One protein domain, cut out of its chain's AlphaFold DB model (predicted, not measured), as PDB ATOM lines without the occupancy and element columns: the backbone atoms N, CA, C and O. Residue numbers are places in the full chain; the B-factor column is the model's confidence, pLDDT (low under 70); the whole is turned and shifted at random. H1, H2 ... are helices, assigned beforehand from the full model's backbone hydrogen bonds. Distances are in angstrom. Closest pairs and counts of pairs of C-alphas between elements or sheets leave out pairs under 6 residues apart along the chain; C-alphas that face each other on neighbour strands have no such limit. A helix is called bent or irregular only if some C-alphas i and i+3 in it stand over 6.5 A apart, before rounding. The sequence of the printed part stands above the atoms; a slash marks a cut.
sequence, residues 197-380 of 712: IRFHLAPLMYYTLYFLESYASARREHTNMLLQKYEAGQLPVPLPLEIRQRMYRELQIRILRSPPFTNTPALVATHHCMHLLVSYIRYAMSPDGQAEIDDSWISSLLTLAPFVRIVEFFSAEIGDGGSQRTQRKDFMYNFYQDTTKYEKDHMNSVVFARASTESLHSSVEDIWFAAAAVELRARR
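Overview. This is residues 197 to 380 of the 712 residues of the protein "CENP-A-nucleosome distal centromere subunit CENP-L" of Penicillium italicum (UniProt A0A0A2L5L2). Two helices, H2 and H3, cross one long helix, H1, and come together as a V with H8 packed between them; the hairpin of H5 and H6 runs across the V's open end beside short H4, and H7 packs on H1. Residues 286 to 291 stick out. The printed part has 184 residues, with eight named helices, H1 to H8 in order, and no named strand: all helix, the packing mostly crossed. It is compact, with a radius of gyration of the C-alphas of 17.5 A, spanning 54 by 43 by 29 A.

Arrangement. H1, residues 197 to 231, is the hub, touching five helices. Its residues 211 to 219 alone touch H2, residues 241 to 256, at a steep tilt of 49 degrees, with the C-alphas of Tyr 215 and Gln 252 closest, 6.8 A. Its residues 201 to 208 alone touch H3, residues 264 to 285, about perpendicular at 88 degrees, with the C-alphas of Thr 208 and Thr 270 closest, 5.8 A. H8, residues 369 to 378, touches H2, closest at the C-alphas of Ile 253 and Ala 371, 6.0 A, and H3, at those of His 271 and Ala 372, 7.2 A. H4, residues 295 to 303, and H5, residues 307 to 318, only just touch H1, each with 3 pairs of C-alphas within 8 A. H5 and H6, residues 324 to 343, form a hairpin at a shallow tilt of 27 degrees; the C-alphas of Ala 316 and Gln 327 are closest, 4.7 A. H7, residues 346 to 351, touches residues 223 to 230 of H1 alone. Every O i to N i+4 pair is within hydrogen-bond range in H2 to H8; in H1, 28 of 31 are.

Along the chain. H1 runs 50.6 A from C-alpha 197 at (-46.145, -19.894, 53.046), with a kink of 38 degrees near residue 204; it is only just irregular, C-alphas 200 and 203 being 6.8 A apart. H3 measures 31.7 A and H6 28.2 A. H8 ends at C-alpha 378, (-24.576, -35.941, 38.870).

Size, cuts and confidence. The C-alphas farthest apart, of Gly 233 and Gly 321, are 54.6 A apart. The printed part has no cut; the link from H7 to H8, 17 residues, is long. The pLDDT is under 70 at residues 287 to 293, 321 and 354 to 362.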
ATOM      1  N   ILE A 197     -47.125 -19.868  54.142       87.19
ATOM      2  CA  ILE A 197     -46.145 -19.894  53.046       87.19
ATOM      3  C   ILE A 197     -44.827 -19.268  53.513       87.19
ATOM      4  O   ILE A 197     -43.763 -19.861  53.347       87.19
ATOM      5  N   ARG A 198     -44.890 -18.107  54.177       88.81
ATOM      6  CA  ARG A 198     -43.712 -17.433  54.742       88.81
ATOM      7  C   ARG A 198     -42.948 -18.329  55.717       88.81
ATOM      8  O   ARG A 198     -41.723 -18.355  55.654       88.81
ATOM      9  N   PHE A 199     -43.650 -19.032  56.605       83.88
ATOM     10  CA  PHE A 199     -43.046 -19.935  57.586       83.88
ATOM     11  C   PHE A 199     -42.229 -21.046  56.912       83.88
ATOM     12  O   PHE A 199     -41.103 -21.317  57.320       83.88
ATOM     13  N   HIS A 200     -42.758 -21.639  55.841       83.50
ATOM     14  CA  HIS A 200     -42.070 -22.701  55.105       83.50
ATOM     15  C   HIS A 200     -40.957 -22.177  54.190       83.50
ATOM     16  O   HIS A 200     -39.947 -22.853  54.006       83.50
ATOM     17  N   LEU A 201     -41.123 -20.978  53.628       88.69
ATOM     18  CA  LEU A 201     -40.189 -20.406  52.661       88.69
ATOM     19  C   LEU A 201     -38.968 -19.742  53.319       88.69
ATOM     20  O   LEU A 201     -37.889 -19.740  52.729       88.69
ATOM     21  N   ALA A 202     -39.108 -19.189  54.529       88.88
ATOM     22  CA  ALA A 202     -38.045 -18.415  55.177       88.88
ATOM     23  C   ALA A 202     -36.733 -19.197  55.397       88.88
ATOM     24  O   ALA A 202     -35.690 -18.670  54.998       88.88
ATOM     25  N   PRO A 203     -36.740 -20.441  55.923       85.25
ATOM     26  CA  PRO A 203     -35.509 -21.219  56.075       85.25
ATOM     27  C   PRO A 203     -34.834 -21.534  54.734       85.25
ATOM     28  O   PRO A 203     -33.609 -21.535  54.638       85.25
ATOM     29  N   LEU A 204     -35.628 -21.754  53.679       87.75
ATOM     30  CA  LEU A 204     -35.120 -22.040  52.333       87.75
ATOM     31  C   LEU A 204     -34.444 -20.814  51.714       87.75
ATOM     32  O   LEU A 204     -33.402 -20.923  51.068       87.75
ATOM     33  N   MET A 205     -34.996 -19.629  51.976       93.19
ATOM     34  CA  MET A 205     -34.447 -18.366  51.495       93.19
ATOM     35  C   MET A 205     -33.064 -18.054  52.088       93.19
ATOM     36  O   MET A 205     -32.282 -17.342  51.457       93.19
ATOM     37  N   TYR A 206     -32.707 -18.606  53.256       93.50
ATOM     38  CA  TYR A 206     -31.359 -18.447  53.813       93.50
ATOM     39  C   TYR A 206     -30.282 -19.102  52.947       93.50
ATOM     40  O   TYR A 206     -29.201 -18.532  52.810       93.50
ATOM     41  N   TYR A 207     -30.574 -20.244  52.320       92.69
ATOM     42  CA  TYR A 207     -29.646 -20.889  51.391       92.69
ATOM     43  C   TYR A 207     -29.488 -20.087  50.097       92.69
ATOM     44  O   TYR A 207     -28.368 -19.904  49.616       92.69
ATOM     45  N   THR A 208     -30.587 -19.527  49.581       94.81
ATOM     46  CA  THR A 208     -30.566 -18.597  48.442       94.81
ATOM     47  C   THR A 208     -29.707 -17.371  48.751       94.81
ATOM     48  O   THR A 208     -28.814 -17.025  47.980       94.81
ATOM     49  N   LEU A 209     -29.912 -16.753  49.919       95.75
ATOM     50  CA  LEU A 209     -29.083 -15.644  50.392       95.75
ATOM     51  C   LEU A 209     -27.608 -16.050  50.518       95.75
ATOM     52  O   LEU A 209     -26.733 -15.301  50.085       95.75
ATOM     53  N   TYR A 210     -27.329 -17.217  51.106       94.62
ATOM     54  CA  TYR A 210     -25.970 -17.725  51.286       94.62
ATOM     55  C   TYR A 210     -25.249 -17.891  49.953       94.62
ATOM     56  O   TYR A 210     -24.115 -17.431  49.826       94.62
ATOM     57  N   PHE A 211     -25.904 -18.479  48.946       95.50
ATOM     58  CA  PHE A 211     -25.323 -18.597  47.614       95.50
ATOM     59  C   PHE A 211     -25.005 -17.224  47.017       95.50
ATOM     60  O   PHE A 211     -23.876 -17.005  46.585       95.50
ATOM     61  N   LEU A 212     -25.960 -16.289  47.025       95.44
ATOM     62  CA  LEU A 212     -25.780 -14.970  46.408       95.44
ATOM     63  C   LEU A 212     -24.663 -14.163  47.092       95.44
ATOM     64  O   LEU A 212     -23.820 -13.581  46.407       95.44
ATOM     65  N   GLU A 213     -24.598 -14.164  48.430       94.19
ATOM     66  CA  GLU A 213     -23.509 -13.505  49.170       94.19
ATOM     67  C   GLU A 213     -22.155 -14.198  48.935       94.19
ATOM     68  O   GLU A 213     -21.154 -13.517  48.695       94.19
ATOM     69  N   SER A 214     -22.116 -15.535  48.954       93.44
ATOM     70  CA  SER A 214     -20.886 -16.310  48.734       93.44
ATOM     71  C   SER A 214     -20.357 -16.135  47.316       93.44
ATOM     72  O   SER A 214     -19.161 -15.931  47.126       93.44
ATOM     73  N   TYR A 215     -21.242 -16.131  46.319       94.00
ATOM     74  CA  TYR A 215     -20.891 -15.906  44.922       94.00
ATOM     75  C   TYR A 215     -20.392 -14.477  44.691       94.00
ATOM     76  O   TYR A 215     -19.351 -14.276  44.060       94.00
ATOM     77  N   ALA A 216     -21.058 -13.470  45.266       91.25
ATOM     78  CA  ALA A 216     -20.588 -12.088  45.204       91.25
ATOM     79  C   ALA A 216     -19.201 -11.919  45.853       91.25
ATOM     80  O   ALA A 216     -18.329 -11.267  45.272       91.25
ATOM     81  N   SER A 217     -18.975 -12.536  47.018       91.19
ATOM     82  CA  SER A 217     -17.682 -12.510  47.712       91.19
ATOM     83  C   SER A 217     -16.590 -13.230  46.918       91.19
ATOM     84  O   SER A 217     -15.513 -12.668  46.725       91.19
ATOM     85  N   ALA A 218     -16.875 -14.433  46.411       92.44
ATOM     86  CA  ALA A 218     -15.928 -15.245  45.655       92.44
ATOM     87  C   ALA A 218     -15.479 -14.552  44.365       92.44
ATOM     88  O   ALA A 218     -14.290 -14.548  44.056       92.44
ATOM     89  N   ARG A 219     -16.398 -13.901  43.637       90.06
ATOM     90  CA  ARG A 219     -16.027 -13.101  42.460       90.06
ATOM     91  C   ARG A 219     -15.110 -11.947  42.833       90.06
ATOM     92  O   ARG A 219     -14.107 -11.746  42.166       90.06
ATOM     93  N   ARG A 220     -15.415 -11.215  43.910       88.62
ATOM     94  CA  ARG A 220     -14.589 -10.083  44.349       88.62
ATOM     95  C   ARG A 220     -13.184 -10.523  44.763       88.62
ATOM     96  O   ARG A 220     -12.212  -9.885  44.375       88.62
ATOM     97  N   GLU A 221     -13.074 -11.603  45.530       91.06
ATOM     98  CA  GLU A 221     -11.785 -12.184  45.918       91.06
ATOM     99  C   GLU A 221     -10.998 -12.669  44.697       91.06
ATOM    100  O   GLU A 221      -9.803 -12.401  44.580       91.06
ATOM    101  N   HIS A 222     -11.677 -13.312  43.746       90.12
ATOM    102  CA  HIS A 222     -11.059 -13.752  42.505       90.12
ATOM    103  C   HIS A 222     -10.557 -12.571  41.663       90.12
ATOM    104  O   HIS A 222      -9.414 -12.597  41.219       90.12
ATOM    105  N   THR A 223     -11.346 -11.501  41.513       88.19
ATOM    106  CA  THR A 223     -10.913 -10.272  40.828       88.19
ATOM    107  C   THR A 223      -9.707  -9.635  41.522       88.19
ATOM    108  O   THR A 223      -8.765  -9.242  40.840       88.19
ATOM    109  N   ASN A 224      -9.678  -9.588  42.859       89.94
ATOM    110  CA  ASN A 224      -8.516  -9.090  43.607       89.94
ATOM    111  C   ASN A 224      -7.256  -9.924  43.328       89.94
ATOM    112  O   ASN A 224      -6.177  -9.372  43.137       89.94
ATOM    113  N   MET A 225      -7.391 -11.252  43.285       90.31
ATOM    114  CA  MET A 225      -6.286 -12.159  42.969       90.31
ATOM    115  C   MET A 225      -5.785 -11.963  41.530       90.31
ATOM    116  O   MET A 225      -4.577 -11.945  41.299       90.31
ATOM    117  N   LEU A 226      -6.690 -11.764  40.566       89.44
ATOM    118  CA  LEU A 226      -6.319 -11.453  39.181       89.44
ATOM    119  C   LEU A 226      -5.603 -10.101  39.072       89.44
ATOM    120  O   LEU A 226      -4.610 -10.007  38.354       89.44
ATOM    121  N   LEU A 227      -6.056  -9.088  39.817       87.81
ATOM    122  CA  LEU A 227      -5.402  -7.781  39.873       87.81
ATOM    123  C   LEU A 227      -3.975  -7.895  40.425       87.81
ATOM    124  O   LEU A 227      -3.050  -7.385  39.808       87.81
ATOM    125  N   GLN A 228      -3.774  -8.639  41.515       88.69
ATOM    126  CA  GLN A 228      -2.438  -8.881  42.075       88.69
ATOM    127  C   GLN A 228      -1.511  -9.604  41.087       88.69
ATOM    128  O   GLN A 228      -0.334  -9.271  40.979       88.69
ATOM    129  N   LYS A 229      -2.028 -10.584  40.333       88.25
ATOM    130  CA  LYS A 229      -1.251 -11.270  39.285       88.25
ATOM    131  C   LYS A 229      -0.903 -10.356  38.115       88.25
ATOM    132  O   LYS A 229       0.185 -10.479  37.557       88.25
ATOM    133  N   TYR A 230      -1.812  -9.459  37.746       86.62
ATOM    134  CA  TYR A 230      -1.560  -8.431  36.742       86.62
ATOM    135  C   TYR A 230      -0.487  -7.440  37.210       86.62
ATOM    136  O   TYR A 230       0.470  -7.201  36.480       86.62
ATOM    137  N   GLU A 231      -0.582  -6.937  38.445       88.56
ATOM    138  CA  GLU A 231       0.432  -6.064  39.058       88.56
ATOM    139  C   GLU A 231       1.805  -6.751  39.157       88.56
ATOM    140  O   GLU A 231       2.837  -6.101  39.009       88.56
ATOM    141  N   ALA A 232       1.828  -8.075  39.331       91.25
ATOM    142  CA  ALA A 232       3.040  -8.892  39.292       91.25
ATOM    143  C   ALA A 232       3.559  -9.196  37.866       91.25
ATOM    144  O   ALA A 232       4.549  -9.913  37.724       91.25
ATOM    145  N   GLY A 233       2.896  -8.708  36.810       87.31
ATOM    146  CA  GLY A 233       3.274  -8.932  35.408       87.31
ATOM    147  C   GLY A 233       3.016 -10.352  34.887       87.31
ATOM    148  O   GLY A 233       3.538 -10.727  33.841       87.31
ATOM    149  N   GLN A 234       2.232 -11.161  35.605       87.94
ATOM    150  CA  GLN A 234       2.023 -12.589  35.321       87.94
ATOM    151  C   GLN A 234       0.750 -12.882  34.515       87.94
ATOM    152  O   GLN A 234       0.493 -14.038  34.177       87.94
ATOM    153  N   LEU A 235      -0.079 -11.869  34.245       84.81
ATOM    154  CA  LEU A 235      -1.375 -12.040  33.590       84.81
ATOM    155  C   LEU A 235      -1.562 -11.011  32.467       84.81
ATOM    156  O   LEU A 235      -1.534  -9.812  32.750       84.81
ATOM    157  N   PRO A 236      -1.804 -11.441  31.216       81.38
ATOM    158  CA  PRO A 236      -2.217 -10.534  30.157       81.38
ATOM    159  C   PRO A 236      -3.668 -10.093  30.392       81.38
ATOM    160  O   PRO A 236      -4.567 -10.907  30.600       81.38
ATOM    161  N   VAL A 237      -3.882  -8.784  30.370       82.38
ATOM    162  CA  VAL A 237      -5.139  -8.100  30.689       82.38
ATOM    163  C   VAL A 237      -5.355  -7.026  29.609       82.38
ATOM    164  O   VAL A 237      -4.361  -6.468  29.140       82.38
ATOM    165  N   PRO A 238      -6.595  -6.712  29.179       83.75
ATOM    166  CA  PRO A 238      -7.890  -7.144  29.718       83.75
ATOM    167  C   PRO A 238      -8.336  -8.558  29.320       83.75
ATOM    168  O   PRO A 238      -8.176  -8.974  28.175       83.75
ATOM    169  N   LEU A 239      -8.981  -9.276  30.248       84.56
ATOM    170  CA  LEU A 239      -9.542 -10.605  29.981       84.56
ATOM    171  C   LEU A 239     -10.868 -10.529  29.184       84.56
ATOM    172  O   LEU A 239     -11.791  -9.812  29.611       84.56
ATOM    173  N   PRO A 240     -11.002 -11.302  28.082       84.12
ATOM    174  CA  PRO A 240     -12.242 -11.473  27.317       84.12
ATOM    175  C   PRO A 240     -13.438 -11.979  28.142       84.12
ATOM    176  O   PRO A 240     -13.268 -12.624  29.182       84.12
ATOM    177  N   LEU A 241     -14.658 -11.728  27.645       80.00
ATOM    178  CA  LEU A 241     -15.916 -12.133  28.293       80.00
ATOM    179  C   LEU A 241     -16.022 -13.657  28.477       80.00
ATOM    180  O   LEU A 241     -16.345 -14.108  29.571       80.00
ATOM    181  N   GLU A 242     -15.649 -14.438  27.463       82.81
ATOM    182  CA  GLU A 242     -15.676 -15.910  27.497       82.81
ATOM    183  C   GLU A 242     -14.847 -16.498  28.647       82.81
ATOM    184  O   GLU A 242     -15.271 -17.397  29.380       82.81
ATOM    185  N   ILE A 243     -13.646 -15.948  28.857       85.19
ATOM    186  CA  ILE A 243     -12.757 -16.381  29.940       85.19
ATOM    187  C   ILE A 243     -13.375 -16.004  31.291       85.19
ATOM    188  O   ILE A 243     -13.361 -16.809  32.222       85.19
ATOM    189  N   ARG A 244     -13.983 -14.816  31.397       85.00
ATOM    190  CA  ARG A 244     -14.696 -14.372  32.603       85.00
ATOM    191  C   ARG A 244     -15.866 -15.292  32.956       85.00
ATOM    192  O   ARG A 244     -15.982 -15.685  34.115       85.00
ATOM    193  N   GLN A 245     -16.687 -15.668  31.977       85.00
ATOM    194  CA  GLN A 245     -17.817 -16.580  32.174       85.00
ATOM    195  C   GLN A 245     -17.351 -17.962  32.644       85.00
ATOM    196  O   GLN A 245     -17.887 -18.487  33.621       85.00
ATOM    197  N   ARG A 246     -16.292 -18.517  32.033       88.19
ATOM    198  CA  ARG A 246     -15.700 -19.791  32.473       88.19
ATOM    199  C   ARG A 246     -15.202 -19.726  33.918       88.19
ATOM    200  O   ARG A 246     -15.529 -20.607  34.710       88.19
ATOM    201  N   MET A 247     -14.472 -18.672  34.287       88.56
ATOM    202  CA  MET A 247     -13.990 -18.488  35.664       88.56
ATOM    203  C   MET A 247     -15.150 -18.404  36.665       88.56
ATOM    204  O   MET A 247     -15.116 -19.033  37.720       88.56
ATOM    205  N   TYR A 248     -16.212 -17.665  36.338       89.81
ATOM    206  CA  TYR A 248     -17.390 -17.563  37.202       89.81
ATOM    207  C   TYR A 248     -18.143 -18.885  37.325       89.81
ATOM    208  O   TYR A 248     -18.581 -19.233  38.425       89.81
ATOM    209  N   ARG A 249     -18.217 -19.666  36.246       90.44
ATOM    210  CA  ARG A 249     -18.789 -21.010  36.271       90.44
ATOM    211  C   ARG A 249     -18.038 -21.942  37.218       90.44
ATOM    212  O   ARG A 249     -18.661 -22.676  37.985       90.44
ATOM    213  N   GLU A 250     -16.710 -21.887  37.218       92.25
ATOM    214  CA  GLU A 250     -15.885 -22.652  38.158       92.25
ATOM    215  C   GLU A 250     -16.121 -22.227  39.613       92.25
ATOM    216  O   GLU A 250     -16.199 -23.085  40.497       92.25
ATOM    217  N   LEU A 251     -16.286 -20.924  39.876       93.69
ATOM    218  CA  LEU A 251     -16.635 -20.426  41.211       93.69
ATOM    219  C   LEU A 251     -17.998 -20.956  41.675       93.69
ATOM    220  O   LEU A 251     -18.115 -21.403  42.814       93.69
ATOM    221  N   GLN A 252     -19.008 -20.952  40.804       94.75
ATOM    222  CA  GLN A 252     -20.341 -21.484  41.117       94.75
ATOM    223  C   GLN A 252     -20.281 -22.971  41.464       94.75
ATOM    224  O   GLN A 252     -20.777 -23.371  42.514       94.75
ATOM    225  N   ILE A 253     -19.628 -23.782  40.624       92.88
ATOM    226  CA  ILE A 253     -19.470 -25.224  40.860       92.88
ATOM    227  C   ILE A 253     -18.735 -25.468  42.181       92.88
ATOM    228  O   ILE A 253     -19.142 -26.323  42.964       92.88
ATOM    229  N   ARG A 254     -17.685 -24.690  42.473       94.56
ATOM    230  CA  ARG A 254     -16.957 -24.786  43.744       94.56
ATOM    231  C   ARG A 254     -17.864 -24.519  44.945       94.56
ATOM    232  O   ARG A 254     -17.797 -25.269  45.913       94.56
ATOM    233  N   ILE A 255     -18.715 -23.493  44.874       94.25
ATOM    234  CA  ILE A 255     -19.681 -23.182  45.938       94.25
ATOM    235  C   ILE A 255     -20.689 -24.329  46.096       94.25
ATOM    236  O   ILE A 255     -20.918 -24.784  47.212       94.25
ATOM    237  N   LEU A 256     -21.244 -24.848  44.996       93.69
ATOM    238  CA  LEU A 256     -22.231 -25.939  45.013       93.69
ATOM    239  C   LEU A 256     -21.670 -27.285  45.505       93.69
ATOM    240  O   LEU A 256     -22.425 -28.144  45.959       93.69
ATOM    241  N   ARG A 257     -20.349 -27.468  45.433       92.56
ATOM    242  CA  ARG A 257     -19.626 -28.630  45.979       92.56
ATOM    243  C   ARG A 257     -19.145 -28.441  47.415       92.56
ATOM    244  O   ARG A 257     -18.490 -29.327  47.953       92.56
ATOM    245  N   SER A 258     -19.444 -27.301  48.029       90.69
ATOM    246  CA  SER A 258     -19.108 -27.009  49.422       90.69
ATOM    247  C   SER A 258     -20.367 -26.981  50.297       90.69
ATOM    248  O   SER A 258     -21.454 -26.700  49.781       90.69
ATOM    249  N   PRO A 259     -20.260 -27.252  51.613       86.94
ATOM    250  CA  PRO A 259     -21.382 -27.082  52.534       86.94
ATOM    251  C   PRO A 259     -21.973 -25.664  52.421       86.94
ATOM    252  O   PRO A 259     -21.213 -24.696  52.290       86.94
ATOM    253  N   PRO A 260     -23.310 -25.496  52.436       88.94
ATOM    254  CA  PRO A 260     -24.371 -26.475  52.719       88.94
ATOM    255  C   PRO A 260     -24.805 -27.346  51.534       88.94
ATOM    256  O   PRO A 260     -25.648 -28.223  51.698       88.94
ATOM    257  N   PHE A 261     -24.313 -27.076  50.326       90.12
ATOM    258  CA  PHE A 261     -24.846 -27.677  49.101       90.12
ATOM    259  C   PHE A 261     -24.323 -29.092  48.838       90.12
ATOM    260  O   PHE A 261     -24.747 -29.728  47.876       90.12
ATOM    261  N   THR A 262     -23.453 -29.621  49.699       87.00
ATOM    262  CA  THR A 262     -23.135 -31.056  49.793       87.00
ATOM    263  C   THR A 262     -24.382 -31.878  50.128       87.00
ATOM    264  O   THR A 262     -24.597 -32.935  49.539       87.00
ATOM    265  N   ASN A 263     -25.283 -31.338  50.952       84.62
ATOM    266  CA  ASN A 263     -26.576 -31.935  51.263       84.62
ATOM    267  C   ASN A 263     -27.555 -31.790  50.076       84.62
ATOM    268  O   ASN A 263     -27.959 -30.686  49.696       84.62
ATOM    269  N   THR A 264     -27.954 -32.919  49.482       85.56
ATOM    270  CA  THR A 264     -28.845 -32.965  48.309       85.56
ATOM    271  C   THR A 264     -30.213 -32.306  48.559       85.56
ATOM    272  O   THR A 264     -30.594 -31.452  47.758       85.56
ATOM    273  N   PRO A 265     -30.943 -32.601  49.655       82.94
ATOM    274  CA  PRO A 265     -32.140 -31.849  50.036       82.94
ATOM    275  C   PRO A 265     -31.964 -30.325  50.073       82.94
ATOM    276  O   PRO A 265     -32.826 -29.602  49.573       82.94
ATOM    277  N   ALA A 266     -30.856 -29.820  50.630       85.06
ATOM    278  CA  ALA A 266     -30.593 -28.380  50.682       85.06
ATOM    279  C   ALA A 266     -30.381 -27.795  49.276       85.06
ATOM    280  O   ALA A 266     -30.931 -26.738  48.957       85.06
ATOM    281  N   LEU A 267     -29.646 -28.502  48.411       89.50
ATOM    282  CA  LEU A 267     -29.447 -28.122  47.011       89.50
ATOM    283  C   LEU A 267     -30.778 -28.065  46.239       89.50
ATOM    284  O   LEU A 267     -31.060 -27.055  45.594       89.50
ATOM    285  N   VAL A 268     -31.612 -29.104  46.347       86.88
ATOM    286  CA  VAL A 268     -32.929 -29.182  45.688       86.88
ATOM    287  C   VAL A 268     -33.855 -28.070  46.182       86.88
ATOM    288  O   VAL A 268     -34.439 -27.339  45.382       86.88
ATOM    289  N   ALA A 269     -33.951 -27.872  47.499       83.94
ATOM    290  CA  ALA A 269     -34.815 -26.839  48.061       83.94
ATOM    291  C   ALA A 269     -34.368 -25.422  47.660       83.94
ATOM    292  O   ALA A 269     -35.203 -24.573  47.341       83.94
ATOM    293  N   THR A 270     -33.055 -25.176  47.611       90.50
ATOM    294  CA  THR A 270     -32.498 -23.905  47.117       90.50
ATOM    295  C   THR A 270     -32.791 -23.718  45.637       90.50
ATOM    296  O   THR A 270     -33.151 -22.624  45.212       90.50
ATOM    297  N   HIS A 271     -32.704 -24.789  44.849       91.38
ATOM    298  CA  HIS A 271     -33.007 -24.753  43.427       91.38
ATOM    299  C   HIS A 271     -34.470 -24.367  43.161       91.38
ATOM    300  O   HIS A 271     -34.720 -23.439  42.391       91.38
ATOM    301  N   HIS A 272     -35.427 -24.963  43.877       88.44
ATOM    302  CA  HIS A 272     -36.832 -24.544  43.808       88.44
ATOM    303  C   HIS A 272     -37.048 -23.108  44.300       88.44
ATOM    304  O   HIS A 272     -37.817 -22.362  43.697       88.44
ATOM    305  N   CYS A 273     -36.354 -22.688  45.362       90.94
ATOM    306  CA  CYS A 273     -36.446 -21.322  45.878       90.94
ATOM    307  C   CYS A 273     -35.932 -20.284  44.863       90.94
ATOM    308  O   CYS A 273     -36.562 -19.242  44.682       90.94
ATOM    309  N   MET A 274     -34.839 -20.585  44.154       92.94
ATOM    310  CA  MET A 274     -34.314 -19.754  43.065       92.94
ATOM    311  C   MET A 274     -35.290 -19.674  41.891       92.94
ATOM    312  O   MET A 274     -35.549 -18.576  41.398       92.94
ATOM    313  N   HIS A 275     -35.883 -20.801  41.475       91.31
ATOM    314  CA  HIS A 275     -36.922 -20.804  40.441       91.31
ATOM    315  C   HIS A 275     -38.124 -19.956  40.851       91.31
ATOM    316  O   HIS A 275     -38.577 -19.125  40.068       91.31
ATOM    317  N   LEU A 276     -38.612 -20.114  42.084       91.75
ATOM    318  CA  LEU A 276     -39.716 -19.319  42.611       91.75
ATOM    319  C   LEU A 276     -39.383 -17.821  42.570       91.75
ATOM    320  O   LEU A 276     -40.161 -17.034  42.039       91.75
ATOM    321  N   LEU A 277     -38.214 -17.432  43.083       93.62
ATOM    322  CA  LEU A 277     -37.781 -16.037  43.111       93.62
ATOM    323  C   LEU A 277     -37.727 -15.431  41.703       93.62
ATOM    324  O   LEU A 277     -38.321 -14.381  41.464       93.62
ATOM    325  N   VAL A 278     -37.049 -16.098  40.767       92.19
ATOM    326  CA  VAL A 278     -36.875 -15.606  39.392       92.19
ATOM    327  C   VAL A 278     -38.207 -15.555  38.650       92.19
ATOM    328  O   VAL A 278     -38.500 -14.553  38.001       92.19
ATOM    329  N   SER A 279     -39.053 -16.577  38.792       90.00
ATOM    330  CA  SER A 279     -40.386 -16.599  38.182       90.00
ATOM    331  C   SER A 279     -41.266 -15.451  38.671       90.00
ATOM    332  O   SER A 279     -41.965 -14.840  37.867       90.00
ATOM    333  N   TYR A 280     -41.209 -15.105  39.962       90.56
ATOM    334  CA  TYR A 280     -41.974 -13.976  40.499       90.56
ATOM    335  C   TYR A 280     -41.372 -12.610  40.150       90.56
ATOM    336  O   TYR A 280     -42.129 -11.654  39.999       90.56
ATOM    337  N   ILE A 281     -40.054 -12.505  39.949       91.06
ATOM    338  CA  ILE A 281     -39.446 -11.294  39.369       91.06
ATOM    339  C   ILE A 281     -39.921 -11.113  37.921       91.06
ATOM    340  O   ILE A 281     -40.367 -10.026  37.564       91.06
ATOM    341  N   ARG A 282     -39.894 -12.175  37.101       88.06
ATOM    342  CA  ARG A 282     -40.402 -12.139  35.718       88.06
ATOM    343  C   ARG A 282     -41.878 -11.750  35.672       88.06
ATOM    344  O   ARG A 282     -42.244 -10.833  34.947       88.06
ATOM    345  N   TYR A 283     -42.701 -12.376  36.511       85.56
ATOM    346  CA  TYR A 283     -44.127 -12.062  36.612       85.56
ATOM    347  C   TYR A 283     -44.389 -10.601  37.012       85.56
ATOM    348  O   TYR A 283     -45.257  -9.952  36.440       85.56
ATOM    349  N   ALA A 284     -43.619 -10.055  37.956       85.12
ATOM    350  CA  ALA A 284     -43.737  -8.653  38.357       85.12
ATOM    351  C   ALA A 284     -43.367  -7.665  37.233       85.12
ATOM    352  O   ALA A 284     -43.890  -6.552  37.198       85.12
ATOM    353  N   MET A 285     -42.466  -8.058  36.325       81.31
ATOM    354  CA  MET A 285     -42.021  -7.231  35.197       81.31
ATOM    355  C   MET A 285     -42.947  -7.345  33.977       81.31
ATOM    356  O   MET A 285     -43.140  -6.359  33.269       81.31
ATOM    357  N   SER A 286     -43.529  -8.523  33.733       78.50
ATOM    358  CA  SER A 286     -44.523  -8.757  32.680       78.50
ATOM    359  C   SER A 286     -45.617  -9.711  33.183       78.50
ATOM    360  O   SER A 286     -45.473 -10.931  33.066       78.50
ATOM    361  N   PRO A 287     -46.715  -9.186  33.756       65.44
ATOM    362  CA  PRO A 287     -47.801 -10.021  34.269       65.44
ATOM    363  C   PRO A 287     -48.582 -10.736  33.154       65.44
ATOM    364  O   PRO A 287     -49.098 -11.828  33.384       65.44
ATOM    365  N   ASP A 288     -48.610 -10.166  31.943       58.34
ATOM    366  CA  ASP A 288     -49.378 -10.684  30.799       58.34
ATOM    367  C   ASP A 288     -48.579 -11.659  29.910       58.34
ATOM    368  O   ASP A 288     -49.135 -12.255  28.990       58.34
ATOM    369  N   GLY A 289     -47.270 -11.829  30.154       58.34
ATOM    370  CA  GLY A 289     -46.404 -12.760  29.413       58.34
ATOM    371  C   GLY A 289     -46.184 -12.421  27.930       58.34
ATOM    372  O   GLY A 289     -45.626 -13.232  27.199       58.34
ATOM    373  N   GLN A 290     -46.621 -11.241  27.475       52.44
ATOM    374  CA  GLN A 290     -46.596 -10.837  26.061       52.44
ATOM    375  C   GLN A 290     -45.274 -10.196  25.606       52.44
ATOM    376  O   GLN A 290     -45.096  -9.965  24.413       52.44
ATOM    377  N   ALA A 291     -44.349  -9.901  26.524       55.81
ATOM    378  CA  ALA A 291     -43.053  -9.303  26.205       55.81
ATOM    379  C   ALA A 291     -41.915 -10.273  26.546       55.81
ATOM    380  O   ALA A 291     -41.875 -10.796  27.661       55.81
ATOM    381  N   GLU A 292     -40.979 -10.474  25.614       58.75
ATOM    382  CA  GLU A 292     -39.687 -11.097  25.917       58.75
ATOM    383  C   GLU A 292     -38.989 -10.250  26.987       58.75
ATOM    384  O   GLU A 292     -38.609  -9.101  26.754       58.75
ATOM    385  N   ILE A 293     -38.903 -10.788  28.204       64.69
ATOM    386  CA  ILE A 293     -38.222 -10.113  29.304       64.69
ATOM    387  C   ILE A 293     -36.728 -10.306  29.093       64.69
ATOM    388  O   ILE A 293     -36.247 -11.437  29.051       64.69
ATOM    389  N   ASP A 294     -36.003  -9.196  29.015       70.06
ATOM    390  CA  ASP A 294     -34.551  -9.226  29.024       70.06
ATOM    391  C   ASP A 294     -34.041  -9.709  30.395       70.06
ATOM    392  O   ASP A 294     -34.047  -8.990  31.404       70.06
ATOM    393  N   ASP A 295     -33.608 -10.969  30.428       81.38
ATOM    394  CA  ASP A 295     -33.032 -11.632  31.594       81.38
ATOM    395  C   ASP A 295     -31.708 -10.977  32.045       81.38
ATOM    396  O   ASP A 295     -31.267 -11.216  33.178       81.38
ATOM    397  N   SER A 296     -31.098 -10.104  31.230       82.94
ATOM    398  CA  SER A 296     -29.901  -9.326  31.583       82.94
ATOM    399  C   SER A 296     -30.111  -8.468  32.836       82.94
ATOM    400  O   SER A 296     -29.233  -8.357  33.706       82.94
ATOM    401  N   TRP A 297     -31.311  -7.892  32.975       85.69
ATOM    402  CA  TRP A 297     -31.663  -7.015  34.083       85.69
ATOM    403  C   TRP A 297     -31.826  -7.811  35.379       85.69
ATOM    404  O   TRP A 297     -31.275  -7.436  36.417       85.69
ATOM    405  N   ILE A 298     -32.512  -8.958  35.306       89.88
ATOM    406  CA  ILE A 298     -32.674  -9.886  36.436       89.88
ATOM    407  C   ILE A 298     -31.305 -10.414  36.857       89.88
ATOM    408  O   ILE A 298     -30.978 -10.456  38.045       89.88
ATOM    409  N   SER A 299     -30.469 -10.749  35.881       88.69
ATOM    410  CA  SER A 299     -29.118 -11.219  36.132       88.69
ATOM    411  C   SER A 299     -28.262 -10.160  36.824       88.69
ATOM    412  O   SER A 299     -27.518 -10.461  37.761       88.69
ATOM    413  N   SER A 300     -28.415  -8.893  36.440       88.12
ATOM    414  CA  SER A 300     -27.762  -7.761  37.101       88.12
ATOM    415  C   SER A 300     -28.274  -7.557  38.531       88.12
ATOM    416  O   SER A 300     -27.475  -7.336  39.442       88.12
ATOM    417  N   LEU A 301     -29.580  -7.711  38.768       91.12
ATOM    418  CA  LEU A 301     -30.176  -7.647  40.106       91.12
ATOM    419  C   LEU A 301     -29.656  -8.751  41.036       91.12
ATOM    420  O   LEU A 301     -29.361  -8.487  42.199       91.12
ATOM    421  N   LEU A 302     -29.519  -9.979  40.537       91.75
ATOM    422  CA  LEU A 302     -29.054 -11.111  41.340       91.75
ATOM    423  C   LEU A 302     -27.540 -11.102  41.572       91.75
ATOM    424  O   LEU A 302     -27.069 -11.691  42.543       91.75
ATOM    425  N   THR A 303     -26.767 -10.459  40.694       87.75
ATOM    426  CA  THR A 303     -25.303 -10.538  40.751       87.75
ATOM    427  C   THR A 303     -24.613  -9.243  41.148       87.75
ATOM    428  O   THR A 303     -23.631  -9.298  41.884       87.75
ATOM    429  N   LEU A 304     -25.051  -8.083  40.669       84.00
ATOM    430  CA  LEU A 304     -24.367  -6.808  40.921       84.00
ATOM    431  C   LEU A 304     -24.886  -6.124  42.183       84.00
ATOM    432  O   LEU A 304     -24.137  -5.427  42.867       84.00
ATOM    433  N   ALA A 305     -26.155  -6.352  42.509       83.56
ATOM    434  CA  ALA A 305     -26.803  -5.731  43.643       83.56
ATOM    435  C   ALA A 305     -26.758  -6.612  44.907       83.56
ATOM    436  O   ALA A 305     -26.809  -7.842  44.839       83.56
ATOM    437  N   PRO A 306     -26.687  -6.001  46.105       86.31
ATOM    438  CA  PRO A 306     -26.841  -6.736  47.352       86.31
ATOM    439  C   PRO A 306     -28.275  -7.265  47.490       86.31
ATOM    440  O   PRO A 306     -29.223  -6.620  47.050       86.31
ATOM    441  N   PHE A 307     -28.457  -8.369  48.222       92.94
ATOM    442  CA  PHE A 307     -29.767  -9.009  48.437       92.94
ATOM    443  C   PHE A 307     -30.873  -8.049  48.912       92.94
ATOM    444  O   PHE A 307     -32.046  -8.232  48.598       92.94
ATOM    445  N   VAL A 308     -30.514  -6.982  49.638       94.06
ATOM    446  CA  VAL A 308     -31.465  -5.934  50.040       94.06
ATOM    447  C   VAL A 308     -32.189  -5.294  48.847       94.06
ATOM    448  O   VAL A 308     -33.350  -4.935  48.999       94.06
ATOM    449  N   ARG A 309     -31.578  -5.218  47.657       94.94
ATOM    450  CA  ARG A 309     -32.234  -4.688  46.450       94.94
ATOM    451  C   ARG A 309     -33.346  -5.579  45.934       94.94
ATOM    452  O   ARG A 309     -34.338  -5.055  45.451       94.94
ATOM    453  N   ILE A 310     -33.232  -6.894  46.102       95.12
ATOM    454  CA  ILE A 310     -34.323  -7.825  45.787       95.12
ATOM    455  C   ILE A 310     -35.516  -7.535  46.711       95.12
ATOM    456  O   ILE A 310     -36.658  -7.475  46.270       95.12
ATOM    457  N   VAL A 311     -35.255  -7.275  47.997       94.94
ATOM    458  CA  VAL A 311     -36.301  -6.895  48.964       94.94
ATOM    459  C   VAL A 311     -36.923  -5.537  48.619       94.94
ATOM    460  O   VAL A 311     -38.138  -5.389  48.699       94.94
ATOM    461  N   GLU A 312     -36.109  -4.551  48.232       94.56
ATOM    462  CA  GLU A 312     -36.580  -3.226  47.803       94.56
ATOM    463  C   GLU A 312     -37.410  -3.289  46.519       94.56
ATOM    464  O   GLU A 312     -38.418  -2.596  46.437       94.56
ATOM    465  N   PHE A 313     -37.037  -4.145  45.561       94.56
ATOM    466  CA  PHE A 313     -37.811  -4.391  44.346       94.56
ATOM    467  C   PHE A 313     -39.241  -4.826  44.687       94.56
ATOM    468  O   PHE A 313     -40.195  -4.163  44.292       94.56
ATOM    469  N   PHE A 314     -39.396  -5.878  45.498       93.81
ATOM    470  CA  PHE A 314     -40.723  -6.360  45.890       93.81
ATOM    471  C   PHE A 314     -41.474  -5.378  46.806       93.81
ATOM    472  O   PHE A 314     -42.686  -5.234  46.686       93.81
ATOM    473  N   SER A 315     -40.779  -4.640  47.677       92.56
ATOM    474  CA  SER A 315     -41.392  -3.558  48.469       92.56
ATOM    475  C   SER A 315     -41.944  -2.442  47.573       92.56
ATOM    476  O   SER A 315     -43.062  -1.981  47.793       92.56
ATOM    477  N   ALA A 316     -41.210  -2.050  46.529       92.31
ATOM    478  CA  ALA A 316     -41.630  -1.057  45.543       92.31
ATOM    479  C   ALA A 316     -42.748  -1.556  44.610       92.31
ATOM    480  O   ALA A 316     -43.510  -0.764  44.042       92.31
ATOM    481  N   GLU A 317     -42.841  -2.866  44.433       88.56
ATOM    482  CA  GLU A 317     -43.870  -3.520  43.640       88.56
ATOM    483  C   GLU A 317     -45.185  -3.644  44.432       88.56
ATOM    484  O   GLU A 317     -46.232  -3.278  43.903       88.56
ATOM    485  N   ILE A 318     -45.136  -3.992  45.721       86.81
ATOM    486  CA  ILE A 318     -46.321  -4.151  46.586       86.81
ATOM    487  C   ILE A 318     -46.805  -2.822  47.190       86.81
ATOM    488  O   ILE A 318     -48.008  -2.581  47.265       86.81
ATOM    489  N   GLY A 319     -45.897  -1.934  47.602       80.44
ATOM    490  CA  GLY A 319     -46.247  -0.705  48.321       80.44
ATOM    491  C   GLY A 319     -46.550  -0.945  49.805       80.44
ATOM    492  O   GLY A 319     -47.636  -0.618  50.277       80.44
ATOM    493  N   ASP A 320     -45.595  -1.511  50.553       78.56
ATOM    494  CA  ASP A 320     -45.726  -2.027  51.934       78.56
ATOM    495  C   ASP A 320     -45.915  -0.965  53.050       78.56
ATOM    496  O   ASP A 320     -45.337  -1.063  54.133       78.56
ATOM    497  N   GLY A 321     -46.749   0.051  52.809       67.00
ATOM    498  CA  GLY A 321     -47.109   1.117  53.755       67.00
ATOM    499  C   GLY A 321     -46.503   2.487  53.432       67.00
ATOM    500  O   GLY A 321     -46.820   3.474  54.096       67.00
ATOM    501  N   GLY A 322     -45.652   2.565  52.406       75.31
ATOM    502  CA  GLY A 322     -45.102   3.807  51.862       75.31
ATOM    503  C   GLY A 322     -45.765   4.233  50.550       75.31
ATOM    504  O   GLY A 322     -46.601   3.535  49.982       75.31
ATOM    505  N   SER A 323     -45.359   5.393  50.024       86.44
ATOM    506  CA  SER A 323     -45.714   5.753  48.650       86.44
ATOM    507  C   SER A 323     -44.967   4.831  47.686       86.44
ATOM    508  O   SER A 323     -43.752   4.959  47.529       86.44
ATOM    509  N   GLN A 324     -45.703   3.944  47.012       88.75
ATOM    510  CA  GLN A 324     -45.165   3.009  46.019       88.75
ATOM    511  C   GLN A 324     -44.311   3.727  44.960       88.75
ATOM    512  O   GLN A 324     -43.239   3.262  44.585       88.75
ATOM    513  N   ARG A 325     -44.729   4.926  44.526       88.06
ATOM    514  CA  ARG A 325     -43.966   5.763  43.587       88.06
ATOM    515  C   ARG A 325     -42.594   6.153  44.142       88.06
ATOM    516  O   ARG A 325     -41.608   6.093  43.410       88.06
ATOM    517  N   THR A 326     -42.531   6.559  45.408       89.31
ATOM    518  CA  THR A 326     -41.267   6.904  46.073       89.31
ATOM    519  C   THR A 326     -40.388   5.671  46.221       89.31
ATOM    520  O   THR A 326     -39.223   5.727  45.857       89.31
ATOM    521  N   GLN A 327     -40.952   4.538  46.641       90.81
ATOM    522  CA  GLN A 327     -40.206   3.286  46.786       90.81
ATOM    523  C   GLN A 327     -39.635   2.792  45.450       90.81
ATOM    524  O   GLN A 327     -38.473   2.402  45.396       90.81
ATOM    525  N   ARG A 328     -40.399   2.886  44.352       91.25
ATOM    526  CA  ARG A 328     -39.907   2.590  42.994       91.25
ATOM    527  C   ARG A 328     -38.773   3.520  42.592       91.25
ATOM    528  O   ARG A 328     -37.758   3.055  42.085       91.25
ATOM    529  N   LYS A 329     -38.921   4.826  42.839       91.94
ATOM    530  CA  LYS A 329     -37.871   5.811  42.553       91.94
ATOM    531  C   LYS A 329     -36.598   5.516  43.348       91.94
ATOM    532  O   LYS A 329     -35.516   5.526  42.766       91.94
ATOM    533  N   ASP A 330     -36.736   5.252  44.643       92.12
ATOM    534  CA  ASP A 330     -35.618   4.956  45.533       92.12
ATOM    535  C   ASP A 330     -34.918   3.673  45.094       92.12
ATOM    536  O   ASP A 330     -33.706   3.701  44.915       92.12
ATOM    537  N   PHE A 331     -35.668   2.598  44.822       93.81
ATOM    538  CA  PHE A 331     -35.136   1.353  44.265       93.81
ATOM    539  C   PHE A 331     -34.379   1.592  42.955       93.81
ATOM    540  O   PHE A 331     -33.229   1.179  42.846       93.81
ATOM    541  N   MET A 332     -34.974   2.290  41.981       92.06
ATOM    542  CA  MET A 332     -34.320   2.542  40.693       92.06
ATOM    543  C   MET A 332     -33.028   3.344  40.850       92.06
ATOM    544  O   MET A 332     -32.012   2.996  40.252       92.06
ATOM    545  N   TYR A 333     -33.047   4.394  41.675       94.06
ATOM    546  CA  TYR A 333     -31.866   5.210  41.952       94.06
ATOM    547  C   TYR A 333     -30.755   4.382  42.598       94.06
ATOM    548  O   TYR A 333     -29.605   4.403  42.165       94.06
ATOM    549  N   ASN A 334     -31.121   3.621  43.616       94.06
ATOM    550  CA  ASN A 334     -30.242   2.754  44.372       94.06
ATOM    551  C   ASN A 334     -29.637   1.621  43.534       94.06
ATOM    552  O   ASN A 334     -28.443   1.347  43.633       94.06
ATOM    553  N   PHE A 335     -30.453   0.973  42.704       92.56
ATOM    554  CA  PHE A 335     -30.014  -0.084  41.804       92.56
ATOM    555  C   PHE A 335     -29.069   0.469  40.737       92.56
ATOM    556  O   PHE A 335     -27.992  -0.078  40.523       92.56
ATOM    557  N   TYR A 336     -29.404   1.622  40.149       90.06
ATOM    558  CA  TYR A 336     -28.512   2.323  39.228       90.06
ATOM    559  C   TYR A 336     -27.178   2.703  39.892       90.06
ATOM    560  O   TYR A 336     -26.116   2.557  39.287       90.06
ATOM    561  N   GLN A 337     -27.197   3.151  41.151       90.19
ATOM    562  CA  GLN A 337     -25.969   3.411  41.907       90.19
ATOM    563  C   GLN A 337     -25.120   2.152  42.105       90.19
ATOM    564  O   GLN A 337     -23.900   2.227  41.973       90.19
ATOM    565  N   ASP A 338     -25.732   1.008  42.404       89.94
ATOM    566  CA  ASP A 338     -24.999  -0.247  42.587       89.94
ATOM    567  C   ASP A 338     -24.362  -0.717  41.270       89.94
ATOM    568  O   ASP A 338     -23.169  -1.032  41.246       89.94
ATOM    569  N   THR A 339     -25.109  -0.670  40.162       84.94
ATOM    570  CA  THR A 339     -24.607  -1.018  38.823       84.94
ATOM    571  C   THR A 339     -23.477  -0.086  38.389       84.94
ATOM    572  O   THR A 339     -22.390  -0.544  38.045       84.94
ATOM    573  N   THR A 340     -23.668   1.233  38.500       84.69
ATOM    574  CA  THR A 340     -22.627   2.208  38.130       84.69
ATOM    575  C   THR A 340     -21.389   2.116  39.015       84.69
ATOM    576  O   THR A 340     -20.276   2.333  38.539       84.69
ATOM    577  N   LYS A 341     -21.544   1.785  40.302       86.06
ATOM    578  CA  LYS A 341     -20.411   1.543  41.201       86.06
ATOM    579  C   LYS A 341     -19.618   0.309  40.783       86.06
ATOM    580  O   LYS A 341     -18.396   0.340  40.876       86.06
ATOM    581  N   TYR A 342     -20.291  -0.747  40.333       81.50
ATOM    582  CA  TYR A 342     -19.637  -1.951  39.828       81.50
ATOM    583  C   TYR A 342     -18.901  -1.699  38.502       81.50
ATOM    584  O   TYR A 342     -17.758  -2.128  38.348       81.50
ATOM    585  N   GLU A 343     -19.524  -0.973  37.569       75.88
ATOM    586  CA  GLU A 343     -18.923  -0.597  36.279       75.88
ATOM    587  C   GLU A 343     -17.698   0.309  36.440       75.88
ATOM    588  O   GLU A 343     -16.704   0.158  35.731       75.88
ATOM    589  N   LYS A 344     -17.764   1.254  37.385       79.25
ATOM    590  CA  LYS A 344     -16.671   2.189  37.692       79.25
ATOM    591  C   LYS A 344     -15.646   1.619  38.669       79.25
ATOM    592  O   LYS A 344     -14.717   2.337  39.036       79.25
ATOM    593  N   ASP A 345     -15.803   0.372  39.115       82.12
ATOM    594  CA  ASP A 345     -14.821  -0.262  39.986       82.12
ATOM    595  C   ASP A 345     -13.493  -0.390  39.229       82.12
ATOM    596  O   ASP A 345     -13.400  -1.035  38.177       82.12
ATOM    597  N   HIS A 346     -12.451   0.254  39.759       77.19
ATOM    598  CA  HIS A 346     -11.128   0.265  39.149       77.19
ATOM    599  C   HIS A 346     -10.608  -1.163  38.941       77.19
ATOM    600  O   HIS A 346     -10.056  -1.468  37.888       77.19
ATOM    601  N   MET A 347     -10.892  -2.066  39.885       78.00
ATOM    602  CA  MET A 347     -10.458  -3.462  39.803       78.00
ATOM    603  C   MET A 347     -11.082  -4.179  38.602       78.00
ATOM    604  O   MET A 347     -10.397  -4.907  37.887       78.00
ATOM    605  N   ASN A 348     -12.368  -3.930  38.338       78.00
ATOM    606  CA  ASN A 348     -13.053  -4.509  37.189       78.00
ATOM    607  C   ASN A 348     -12.579  -3.871  35.883       78.00
ATOM    608  O   ASN A 348     -12.298  -4.587  34.935       78.00
ATOM    609  N   SER A 349     -12.453  -2.545  35.819       79.00
ATOM    610  CA  SER A 349     -12.060  -1.873  34.570       79.00
ATOM    611  C   SER A 349     -10.632  -2.194  34.117       79.00
ATOM    612  O   SER A 349     -10.364  -2.147  32.919       79.00
ATOM    613  N   VAL A 350      -9.740  -2.543  35.051       81.12
ATOM    614  CA  VAL A 350      -8.392  -3.026  34.738       81.12
ATOM    615  C   VAL A 350      -8.444  -4.479  34.283       81.12
ATOM    616  O   VAL A 350      -8.085  -4.752  33.148       81.12
ATOM    617  N   VAL A 351      -8.922  -5.407  35.122       81.50
ATOM    618  CA  VAL A 351      -8.804  -6.866  34.893       81.50
ATOM    619  C   VAL A 351      -9.594  -7.350  33.671       81.50
ATOM    620  O   VAL A 351      -9.230  -8.330  33.013       81.50
ATOM    621  N   PHE A 352     -10.694  -6.683  33.359       82.06
ATOM    622  CA  PHE A 352     -11.717  -7.189  32.464       82.06
ATOM    623  C   PHE A 352     -11.918  -6.258  31.275       82.06
ATOM    624  O   PHE A 352     -12.006  -5.044  31.433       82.06
ATOM    625  N   ALA A 353     -12.053  -6.833  30.073       73.44
ATOM    626  CA  ALA A 353     -12.415  -6.044  28.900       73.44
ATOM    627  C   ALA A 353     -13.742  -5.340  29.181       73.44
ATOM    628  O   ALA A 353     -14.638  -5.961  29.780       73.44
ATOM    629  N   ARG A 354     -13.851  -4.063  28.773       62.25
ATOM    630  CA  ARG A 354     -15.122  -3.335  28.813       62.25
ATOM    631  C   ARG A 354     -16.152  -4.249  28.179       62.25
ATOM    632  O   ARG A 354     -16.003  -4.620  27.017       62.25
ATOM    633  N   ALA A 355     -17.145  -4.637  28.971       53.75
ATOM    634  CA  ALA A 355     -18.338  -5.188  28.381       53.75
ATOM    635  C   ALA A 355     -18.808  -4.118  27.389       53.75
ATOM    636  O   ALA A 355     -18.925  -2.942  27.748       53.75
ATOM    637  N   SER A 356     -19.000  -4.496  26.128       50.06
ATOM    638  CA  SER A 356     -19.936  -3.791  25.258       50.06
ATOM    639  C   SER A 356     -21.291  -3.706  25.984       50.06
ATOM    640  O   SER A 356     -21.444  -4.155  27.115       50.06
ATOM    641  N   THR A 357     -22.317  -3.139  25.373       49.44
ATOM    642  CA  THR A 357     -23.693  -3.075  25.912       49.44
ATOM    643  C   THR A 357     -24.318  -4.419  26.363       49.44
ATOM    644  O   THR A 357     -25.482  -4.446  26.738       49.44
ATOM    645  N   GLU A 358     -23.570  -5.522  26.340       53.62
ATOM    646  CA  GLU A 358     -23.917  -6.862  26.798       53.62
ATOM    647  C   GLU A 358     -23.637  -7.040  28.303       53.62
ATOM    648  O   GLU A 358     -22.534  -6.822  28.810       53.62
ATOM    649  N   SER A 359     -24.655  -7.468  29.044       61.44
ATOM    650  CA  SER A 359     -24.556  -7.834  30.458       61.44
ATOM    651  C   SER A 359     -23.597  -9.005  30.700       61.44
ATOM    652  O   SER A 359     -23.540  -9.941  29.909       61.44
ATOM    653  N   LEU A 360     -22.918  -9.028  31.859       63.25
ATOM    654  CA  LEU A 360     -22.014 -10.129  32.262       63.25
ATOM    655  C   LEU A 360     -22.649 -11.528  32.191       63.25
ATOM    656  O   LEU A 360     -21.943 -12.512  31.983       63.25
ATOM    657  N   HIS A 361     -23.955 -11.586  32.415       67.56
ATOM    658  CA  HIS A 361     -24.799 -12.762  32.298       67.56
ATOM    659  C   HIS A 361     -25.937 -12.373  31.361       67.56
ATOM    660  O   HIS A 361     -26.747 -11.522  31.728       67.56
ATOM    661  N   SER A 362     -25.956 -12.925  30.150       69.38
ATOM    662  CA  SER A 362     -27.062 -12.733  29.203       69.38
ATOM    663  C   SER A 362     -28.302 -13.525  29.624       69.38
ATOM    664  O   SER A 362     -29.412 -13.163  29.255       69.38
ATOM    665  N   SER A 363     -28.117 -14.570  30.440       83.75
ATOM    666  CA  SER A 363     -29.184 -15.411  30.971       83.75
ATOM    667  C   SER A 363     -29.056 -15.614  32.481       83.75
ATOM    668  O   SER A 363     -27.957 -15.766  33.026       83.75
ATOM    669  N   VAL A 364     -30.200 -15.711  33.168       86.44
ATOM    670  CA  VAL A 364     -30.240 -16.085  34.593       86.44
ATOM    671  C   VAL A 364     -29.725 -17.520  34.800       86.44
ATOM    672  O   VAL A 364     -29.270 -17.881  35.893       86.44
ATOM    673  N   GLU A 365     -29.735 -18.343  33.745       87.19
ATOM    674  CA  GLU A 365     -29.171 -19.694  33.771       87.19
ATOM    675  C   GLU A 365     -27.696 -19.714  34.167       87.19
ATOM    676  O   GLU A 365     -27.261 -20.617  34.893       87.19
ATOM    677  N   ASP A 366     -26.955 -18.678  33.777       87.12
ATOM    678  CA  ASP A 366     -25.519 -18.562  34.002       87.12
ATOM    679  C   ASP A 366     -25.155 -18.224  35.445       87.12
ATOM    680  O   ASP A 366     -23.971 -18.164  35.757       87.12
ATOM    681  N   ILE A 367     -26.128 -17.974  36.325       90.31
ATOM    682  CA  ILE A 367     -25.883 -17.587  37.722       90.31
ATOM    683  C   ILE A 367     -25.942 -18.804  38.637       90.31
ATOM    684  O   ILE A 367     -25.002 -19.074  39.380       90.31
ATOM    685  N   TRP A 368     -27.061 -19.526  38.598       92.44
ATOM    686  CA  TRP A 368     -27.331 -20.666  39.477       92.44
ATOM    687  C   TRP A 368     -27.762 -21.894  38.679       92.44
ATOM    688  O   TRP A 368     -27.199 -22.972  38.870       92.44
ATOM    689  N   PHE A 369     -28.749 -21.750  37.788       92.06
ATOM    690  CA  PHE A 369     -29.507 -22.889  37.267       92.06
ATOM    691  C   PHE A 369     -28.658 -23.871  36.478       92.06
ATOM    692  O   PHE A 369     -28.727 -25.066  36.747       92.06
ATOM    693  N   ALA A 370     -27.814 -23.403  35.561       90.50
ATOM    694  CA  ALA A 370     -27.034 -24.323  34.755       90.50
ATOM    695  C   ALA A 370     -25.975 -25.054  35.611       90.50
ATOM    696  O   ALA A 370     -25.714 -26.231  35.363       90.50
ATOM    697  N   ALA A 371     -25.379 -24.406  36.622       92.00
ATOM    698  CA  ALA A 371     -24.388 -25.037  37.500       92.00
ATOM    699  C   ALA A 371     -25.064 -26.033  38.454       92.00
ATOM    700  O   ALA A 371     -24.613 -27.171  38.592       92.00
ATOM    701  N   ALA A 372     -26.202 -25.636  39.030       92.56
ATOM    702  CA  ALA A 372     -27.035 -26.492  39.862       92.56
ATOM    703  C   ALA A 372     -27.551 -27.706  39.082       92.56
ATOM    704  O   ALA A 372     -27.493 -28.815  39.596       92.56
ATOM    705  N   ALA A 373     -27.981 -27.539  37.829       89.44
ATOM    706  CA  ALA A 373     -28.470 -28.636  36.999       89.44
ATOM    707  C   ALA A 373     -27.391 -29.699  36.740       89.44
ATOM    708  O   ALA A 373     -27.693 -30.889  36.721       89.44
ATOM    709  N   VAL A 374     -26.127 -29.303  36.557       90.00
ATOM    710  CA  VAL A 374     -25.013 -30.260  36.428       90.00
ATOM    711  C   VAL A 374     -24.839 -31.070  37.714       90.00
ATOM    712  O   VAL A 374     -24.766 -32.296  37.651       90.00
ATOM    713  N   GLU A 375     -24.840 -30.413  38.875       91.19
ATOM    714  CA  GLU A 375     -24.713 -31.083  40.177       91.19
ATOM    715  C   GLU A 375     -25.920 -31.975  40.507       91.19
ATOM    716  O   GLU A 375     -25.756 -33.107  40.957       91.19
ATOM    717  N   LEU A 376     -27.141 -31.519  40.219       89.88
ATOM    718  CA  LEU A 376     -28.372 -32.288  40.423       89.88
ATOM    719  C   LEU A 376     -28.406 -33.539  39.535       89.88
ATOM    720  O   LEU A 376     -28.734 -34.622  40.021       89.88
ATOM    721  N   ARG A 377     -27.990 -33.432  38.262       87.75
ATOM    722  CA  ARG A 377     -27.836 -34.594  37.363       87.75
ATOM    723  C   ARG A 377     -26.799 -35.581  37.887       87.75
ATOM    724  O   ARG A 377     -27.080 -36.776  37.928       87.75
ATOM    725  N   ALA A 378     -25.637 -35.093  38.325       88.44
ATOM    726  CA  ALA A 378     -24.576 -35.941  38.870       88.44
ATOM    727  C   ALA A 378     -25.050 -36.749  40.091       88.44
ATOM    728  O   ALA A 378     -24.675 -37.907  40.252       88.44
ATOM    729  N   ARG A 379     -25.929 -36.165  40.913       86.81
ATOM    730  CA  ARG A 379     -26.503 -36.805  42.108       86.81
ATOM    731  C   ARG A 379     -27.784 -37.597  41.843       86.81
ATOM    732  O   ARG A 379     -28.378 -38.095  42.794       86.81
ATOM    733  N   ARG A 380     -28.235 -37.696  40.583       81.06
ATOM    734  CA  ARG A 380     -29.547 -38.263  40.203       81.06
ATOM    735  C   ARG A 380     -30.715 -37.639  40.982       81.06
ATOM    736  O   ARG A 380     -31.729 -38.282  41.219       81.06
TER     737      ARG A 380